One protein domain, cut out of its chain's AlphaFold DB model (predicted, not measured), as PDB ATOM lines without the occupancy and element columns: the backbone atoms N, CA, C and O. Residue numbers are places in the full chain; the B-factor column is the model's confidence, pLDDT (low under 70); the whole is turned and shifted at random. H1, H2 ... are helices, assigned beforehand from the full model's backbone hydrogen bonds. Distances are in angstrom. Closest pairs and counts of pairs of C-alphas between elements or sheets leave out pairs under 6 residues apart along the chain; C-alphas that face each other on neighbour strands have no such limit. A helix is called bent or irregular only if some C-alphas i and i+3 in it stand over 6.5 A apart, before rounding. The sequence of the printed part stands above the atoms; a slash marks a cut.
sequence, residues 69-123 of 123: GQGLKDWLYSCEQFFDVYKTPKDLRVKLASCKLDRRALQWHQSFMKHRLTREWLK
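What this domain is: This is residues 69 to 123 of the 123 residues of an uncharacterized protein of Capsicum annuum (UniProt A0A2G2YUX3). The longest helix, H3, is an arm that opens away from H2 as one limb of a V, and H1 is on the other side of H2, making a loose, flat zigzag of three helices with few contacts. Residues 110 to 123, of which 110 to 120 belong to H3, stick out free from the body. The 55 printed residues hold three named helices in the order H1, H2, H3 and no named strand; the class is all helix. The whole is loose, with a radius of gyration of the C-alphas of 13.8 A, and spans 42 by 25 by 14 A.

How they stand to each other: H3, residues 103 to 120, and H2, residues 90 to 99, are close but not clearly touching; their closest C-alphas, those of His 109 and Ser 98, are 7.9 A apart. They run opposite ways at a steep tilt of 62 degrees. H1, residues 72 to 85, is close to H2 but not clearly touching, with the closest C-alphas, of Phe 83 and Arg 93, 7.0 A apart. These two run opposite ways at a steep tilt of 50 degrees. H1 and H3 are apart. In H1 every O i to N i+4 pair is within hydrogen-bond range, in H2 4 of 6 and in H3 13 of 14.

Where its parts are: H3 measures 26.4 A from C-alpha 103 at (10.455, 26.652, 34.072) to C-alpha 120 at (4.427, 40.421, 12.392). H2 measures 15.0 A and is irregular, but only just: C-alphas 91 and 94 are 6.51 A apart. H1 measures 19.9 A and begins with C-alpha 72 at (-2.307, 30.039, 38.868).

The domain as a whole: The C-alphas farthest apart, those of Val 85 and Lys 123, are 42.2 A apart. The printed part has no cut, and both links, H1 to H2 and H2 to H3, are tight. The mean pLDDT of the printed part is 72.6; 18 residues are under 70: residue 69, residues 104 to 106, residue 109 and residues 111 to 123.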
ATOM      1  N   GLY A  69       4.192  26.879  37.121       68.50
ATOM      2  CA  GLY A  69       3.130  26.297  36.302       68.50
ATOM      3  C   GLY A  69       1.964  25.692  37.090       68.50
ATOM      4  O   GLY A  69       1.027  25.210  36.456       68.50
ATOM      5  N   GLN A  70       1.987  25.700  38.428       74.81
ATOM      6  CA  GLN A  70       0.901  25.205  39.281       74.81
ATOM      7  C   GLN A  70       0.274  26.337  40.105       74.81
ATOM      8  O   GLN A  70       0.917  27.339  40.395       74.81
ATOM      9  N   GLY A  71      -1.006  26.204  40.470       76.19
ATOM     10  CA  GLY A  71      -1.650  27.168  41.376       76.19
ATOM     11  C   GLY A  71      -1.783  28.587  40.808       76.19
ATOM     12  O   GLY A  71      -1.558  29.561  41.518       76.19
ATOM     13  N   LEU A  72      -2.175  28.730  39.532       76.50
ATOM     14  CA  LEU A  72      -2.307  30.039  38.868       76.50
ATOM     15  C   LEU A  72      -3.142  31.048  39.668       76.50
ATOM     16  O   LEU A  72      -2.807  32.227  39.697       76.50
ATOM     17  N   LYS A  73      -4.249  30.599  40.270       77.69
ATOM     18  CA  LYS A  73      -5.154  31.478  41.024       77.69
ATOM     19  C   LYS A  73      -4.461  32.080  42.242       77.69
ATOM     20  O   LYS A  73      -4.566  33.284  42.451       77.69
ATOM     21  N   ASP A  74      -3.727  31.256  42.979       80.38
ATOM     22  CA  ASP A  74      -3.006  31.683  44.176       80.38
ATOM     23  C   ASP A  74      -1.843  32.603  43.792       80.38
ATOM     24  O   ASP A  74      -1.682  33.674  44.375       80.38
ATOM     25  N   TRP A  75      -1.105  32.260  42.728       83.50
ATOM     26  CA  TRP A  75      -0.039  33.113  42.196       83.50
ATOM     27  C   TRP A  75      -0.561  34.474  41.718       83.50
ATOM     28  O   TRP A  75       0.009  35.512  42.056       83.50
ATOM     29  N   LEU A  76      -1.674  34.490  40.975       82.12
ATOM     30  CA  LEU A  76      -2.288  35.724  40.490       82.12
ATOM     31  C   LEU A  76      -2.763  36.594  41.655       82.12
ATOM     32  O   LEU A  76      -2.495  37.792  41.656       82.12
ATOM     33  N   TYR A  77      -3.401  35.991  42.660       82.31
ATOM     34  CA  TYR A  77      -3.826  36.696  43.863       82.31
ATOM     35  C   TYR A  77      -2.634  37.332  44.588       82.31
ATOM     36  O   TYR A  77      -2.662  38.521  44.903       82.31
ATOM     37  N   SER A  78      -1.538  36.595  44.780       81.31
ATOM     38  CA  SER A  78      -0.315  37.143  45.375       81.31
ATOM     39  C   SER A  78       0.306  38.266  44.533       81.31
ATOM     40  O   SER A  78       0.758  39.268  45.091       81.31
ATOM     41  N   CYS A  79       0.297  38.158  43.199       80.31
ATOM     42  CA  CYS A  79       0.726  39.243  42.313       80.31
ATOM     43  C   CYS A  79      -0.168  40.486  42.437       80.31
ATOM     44  O   CYS A  79       0.344  41.604  42.443       80.31
ATOM     45  N   GLU A  80      -1.485  40.321  42.553       82.50
ATOM     46  CA  GLU A  80      -2.416  41.436  42.750       82.50
ATOM     47  C   GLU A  80      -2.151  42.161  44.073       82.50
ATOM     48  O   GLU A  80      -2.002  43.385  44.072       82.50
ATOM     49  N   GLN A  81      -1.972  41.411  45.167       82.94
ATOM     50  CA  GLN A  81      -1.594  41.979  46.464       82.94
ATOM     51  C   GLN A  81      -0.263  42.740  46.383       82.94
ATOM     52  O   GLN A  81      -0.157  43.865  46.876       82.94
ATOM     53  N   PHE A  82       0.735  42.182  45.690       80.94
ATOM     54  CA  PHE A  82       2.000  42.867  45.433       80.94
ATOM     55  C   PHE A  82       1.772  44.192  44.682       80.94
ATOM     56  O   PHE A  82       2.214  45.250  45.126       80.94
ATOM     57  N   PHE A  83       1.030  44.191  43.574       82.88
ATOM     58  CA  PHE A  83       0.824  45.412  42.791       82.88
ATOM     59  C   PHE A  83       0.055  46.502  43.538       82.88
ATOM     60  O   PHE A  83       0.282  47.688  43.277       82.88
ATOM     61  N   ASP A  84      -0.838  46.124  44.446       83.12
ATOM     62  CA  ASP A  84      -1.637  47.070  45.218       83.12
ATOM     63  C   ASP A  84      -0.863  47.684  46.391       83.12
ATOM     64  O   ASP A  84      -1.053  48.875  46.685       83.12
ATOM     65  N   VAL A  85       0.063  46.923  46.985       82.81
ATOM     66  CA  VAL A  85       1.016  47.408  47.997       82.81
ATOM     67  C   VAL A  85       2.076  48.309  47.363       82.81
ATOM     68  O   VAL A  85       2.286  49.429  47.825       82.81
ATOM     69  N   TYR A  86       2.680  47.886  46.250       81.88
ATOM     70  CA  TYR A  86       3.724  48.649  45.553       81.88
ATOM     71  C   TYR A  86       3.178  49.723  44.598       81.88
ATOM     72  O   TYR A  86       3.949  50.336  43.860       81.88
ATOM     73  N   LYS A  87       1.852  49.938  44.568       82.75
ATOM     74  CA  LYS A  87       1.162  50.882  43.662       82.75
ATOM     75  C   LYS A  87       1.654  50.785  42.213       82.75
ATOM     76  O   LYS A  87       1.800  51.785  41.515       82.75
ATOM     77  N   THR A  88       1.904  49.564  41.746       78.19
ATOM     78  CA  THR A  88       2.437  49.326  40.404       78.19
ATOM     79  C   THR A  88       1.398  49.727  39.352       78.19
ATOM     80  O   THR A  88       0.267  49.218  39.391       78.19
ATOM     81  N   PRO A  89       1.742  50.600  38.388       79.19
ATOM     82  CA  PRO A  89       0.819  51.021  37.341       79.19
ATOM     83  C   PRO A  89       0.494  49.856  36.404       79.19
ATOM     84  O   PRO A  89       1.333  48.992  36.137       79.19
ATOM     85  N   LYS A  90      -0.743  49.829  35.899       74.31
ATOM     86  CA  LYS A  90      -1.312  48.690  35.157       74.31
ATOM     87  C   LYS A  90      -0.478  48.275  33.941       74.31
ATOM     88  O   LYS A  90      -0.362  47.080  33.679       74.31
ATOM     89  N   ASP A  91       0.171  49.228  33.277       77.06
ATOM     90  CA  ASP A  91       1.009  48.984  32.095       77.06
ATOM     91  C   ASP A  91       2.294  48.200  32.410       77.06
ATOM     92  O   ASP A  91       2.841  47.503  31.552       77.06
ATOM     93  N   LEU A  92       2.780  48.294  33.653       76.69
ATOM     94  CA  LEU A  92       3.969  47.583  34.130       76.69
ATOM     95  C   LEU A  92       3.628  46.239  34.781       76.69
ATOM     96  O   LEU A  92       4.473  45.346  34.768       76.69
ATOM     97  N   ARG A  93       2.398  46.053  35.283       81.00
ATOM     98  CA  ARG A  93       1.960  44.809  35.949       81.00
ATOM     99  C   ARG A  93       2.171  43.580  35.064       81.00
ATOM    100  O   ARG A  93       2.738  42.589  35.508       81.00
ATOM    101  N   VAL A  94       1.781  43.673  33.792       79.19
ATOM    102  CA  VAL A  94       1.913  42.573  32.819       79.19
ATOM    103  C   VAL A  94       3.378  42.247  32.530       79.19
ATOM    104  O   VAL A  94       3.753  41.077  32.507       79.19
ATOM    105  N   LYS A  95       4.219  43.274  32.350       78.56
ATOM    106  CA  LYS A  95       5.657  43.091  32.107       78.56
ATOM    107  C   LYS A  95       6.326  42.426  33.309       78.56
ATOM    108  O   LYS A  95       7.022  41.433  33.139       78.56
ATOM    109  N   LEU A  96       6.041  42.906  34.518       77.75
ATOM    110  CA  LEU A  96       6.577  42.332  35.751       77.75
ATOM    111  C   LEU A  96       6.112  40.888  35.958       77.75
ATOM    112  O   LEU A  96       6.946  40.021  36.200       77.75
ATOM    113  N   ALA A  97       4.816  40.608  35.782       80.62
ATOM    114  CA  ALA A  97       4.267  39.254  35.867       80.62
ATOM    115  C   ALA A  97       4.953  38.296  34.880       80.62
ATOM    116  O   ALA A  97       5.325  37.190  35.257       80.62
ATOM    117  N   SER A  98       5.204  38.744  33.644       73.00
ATOM    118  CA  SER A  98       5.907  37.934  32.640       73.00
ATOM    119  C   SER A  98       7.366  37.629  33.004       73.00
ATOM    120  O   SER A  98       7.878  36.583  32.618       73.00
ATOM    121  N   CYS A  99       8.025  38.499  33.780       75.69
ATOM    122  CA  CYS A  99       9.401  38.293  34.242       75.69
ATOM    123  C   CYS A  99       9.526  37.273  35.383       75.69
ATOM    124  O   CYS A  99      10.637  36.836  35.660       75.69
ATOM    125  N   LYS A 100       8.423  36.913  36.055       77.94
ATOM    126  CA  LYS A 100       8.401  35.935  37.162       77.94
ATOM    127  C   LYS A 100       7.819  34.578  36.775       77.94
ATOM    128  O   LYS A 100       7.499  33.765  37.639       77.94
ATOM    129  N   LEU A 101       7.660  34.344  35.475       77.06
ATOM    130  CA  LEU A 101       7.371  33.018  34.950       77.06
ATOM    131  C   LEU A 101       8.657  32.193  34.999       77.06
ATOM    132  O   LEU A 101       9.670  32.633  34.460       77.06
ATOM    133  N   ASP A 102       8.596  30.997  35.575       73.31
ATOM    134  CA  ASP A 102       9.731  30.081  35.654       73.31
ATOM    135  C   ASP A 102       9.423  28.740  34.973       73.31
ATOM    136  O   ASP A 102       8.275  28.391  34.661       73.31
ATOM    137  N   ARG A 103      10.483  27.992  34.664       72.44
ATOM    138  CA  ARG A 103      10.455  26.652  34.072       72.44
ATOM    139  C   ARG A 103       9.531  26.552  32.854       72.44
ATOM    140  O   ARG A 103       9.784  27.140  31.804       72.44
ATOM    141  N   ARG A 104       8.455  25.767  32.984       66.12
ATOM    142  CA  ARG A 104       7.504  25.443  31.914       66.12
ATOM    143  C   ARG A 104       6.753  26.685  31.446       66.12
ATOM    144  O   ARG A 104       6.502  26.824  30.250       66.12
ATOM    145  N   ALA A 105       6.452  27.605  32.360       69.12
ATOM    146  CA  ALA A 105       5.797  28.860  32.025       69.12
ATOM    147  C   ALA A 105       6.733  29.793  31.239       69.12
ATOM    148  O   ALA A 105       6.308  30.403  30.254       69.12
ATOM    149  N   LEU A 106       8.021  29.838  31.603       69.44
ATOM    150  CA  LEU A 106       9.033  30.600  30.867       69.44
ATOM    151  C   LEU A 106       9.256  30.042  29.455       69.44
ATOM    152  O   LEU A 106       9.265  30.797  28.481       69.44
ATOM    153  N   GLN A 107       9.381  28.718  29.330       70.19
ATOM    154  CA  GLN A 107       9.563  28.045  28.042       70.19
ATOM    155  C   GLN A 107       8.370  28.285  27.105       70.19
ATOM    156  O   GLN A 107       8.552  28.560  25.914       70.19
ATOM    157  N   TRP A 108       7.146  28.241  27.643       73.44
ATOM    158  CA  TRP A 108       5.944  28.597  26.895       73.44
ATOM    159  C   TRP A 108       5.991  30.060  26.429       73.44
ATOM    160  O   TRP A 108       5.783  30.328  25.246       73.44
ATOM    161  N   HIS A 109       6.331  30.998  27.316       68.62
ATOM    162  CA  HIS A 109       6.377  32.425  26.989       68.62
ATOM    163  C   HIS A 109       7.401  32.731  25.883       68.62
ATOM    164  O   HIS A 109       7.098  33.454  24.931       68.62
ATOM    165  N   GLN A 110       8.589  32.126  25.956       71.12
ATOM    166  CA  GLN A 110       9.620  32.237  24.922       71.12
ATOM    167  C   GLN A 110       9.143  31.676  23.576       71.12
ATOM    168  O   GLN A 110       9.324  32.319  22.539       71.12
ATOM    169  N   SER A 111       8.490  30.509  23.582       68.38
ATOM    170  CA  SER A 111       7.905  29.923  22.374       68.38
ATOM    171  C   SER A 111       6.816  30.829  21.792       68.38
ATOM    172  O   SER A 111       6.846  31.148  20.604       68.38
ATOM    173  N   PHE A 112       5.896  31.331  22.615       67.56
ATOM    174  CA  PHE A 112       4.823  32.226  22.190       67.56
ATOM    175  C   PHE A 112       5.354  33.534  21.587       67.56
ATOM    176  O   PHE A 112       4.915  33.931  20.506       67.56
ATOM    177  N   MET A 113       6.337  34.175  22.227       68.31
ATOM    178  CA  MET A 113       6.981  35.381  21.694       68.31
ATOM    179  C   MET A 113       7.679  35.113  20.360       68.31
ATOM    180  O   MET A 113       7.506  35.888  19.419       68.31
ATOM    181  N   LYS A 114       8.390  33.985  20.228       65.88
ATOM    182  CA  LYS A 114       9.029  33.583  18.969       65.88
ATOM    183  C   LYS A 114       8.006  33.442  17.838       65.88
ATOM    184  O   LYS A 114       8.219  33.979  16.760       65.88
ATOM    185  N   HIS A 115       6.869  32.796  18.092       60.44
ATOM    186  CA  HIS A 115       5.815  32.624  17.087       60.44
ATOM    187  C   HIS A 115       5.045  33.917  16.784       60.44
ATOM    188  O   HIS A 115       4.606  34.101  15.651       60.44
ATOM    189  N   ARG A 116       4.873  34.819  17.762       63.44
ATOM    190  CA  ARG A 116       4.253  36.133  17.532       63.44
ATOM    191  C   ARG A 116       5.113  37.020  16.643       63.44
ATOM    192  O   ARG A 116       4.584  37.594  15.699       63.44
ATOM    193  N   LEU A 117       6.415  37.092  16.909       55.44
ATOM    194  CA  LEU A 117       7.341  37.888  16.104       55.44
ATOM    195  C   LEU A 117       7.356  37.399  14.650       55.44
ATOM    196  O   LEU A 117       7.235  38.210  13.738       55.44
ATOM    197  N   THR A 118       7.364  36.086  14.409       54.34
ATOM    198  CA  THR A 118       7.350  35.541  13.039       54.34
ATOM    199  C   THR A 118       6.096  35.914  12.235       54.34
ATOM    200  O   THR A 118       6.158  35.955  11.011       54.34
ATOM    201  N   ARG A 119       4.959  36.219  12.879       51.16
ATOM    202  CA  ARG A 119       3.736  36.636  12.162       51.16
ATOM    203  C   ARG A 119       3.664  38.133  11.858       51.16
ATOM    204  O   ARG A 119       2.877  38.522  11.003       51.16
ATOM    205  N   GLU A 120       4.441  38.958  12.554       48.66
ATOM    206  CA  GLU A 120       4.427  40.421  12.392       48.66
ATOM    207  C   GLU A 120       5.422  40.875  11.304       48.66
ATOM    208  O   GLU A 120       5.189  41.883  10.650       48.66
ATOM    209  N   TRP A 121       6.482  40.098  11.040       52.38
ATOM    210  CA  TRP A 121       7.502  40.390  10.014       52.38
ATOM    211  C   TRP A 121       7.135  39.957   8.578       52.38
ATOM    212  O   TRP A 121       7.938  40.129   7.665       52.38
ATOM    213  N   LEU A 122       5.950  39.377   8.368       51.91
ATOM    214  CA  LEU A 122       5.468  38.871   7.070       51.91
ATOM    215  C   LEU A 122       4.285  39.689   6.515       51.91
ATOM    216  O   LEU A 122       3.399  39.140   5.858       51.91
ATOM    217  N   LYS A 123       4.254  40.995   6.793       43.62
ATOM    218  CA  LYS A 123       3.314  41.948   6.192       43.62
ATOM    219  C   LYS A 123       4.047  43.093   5.517       43.62
ATOM    220  O   LYS A 123       5.040  43.564   6.109       43.62
TER     221      LYS A 123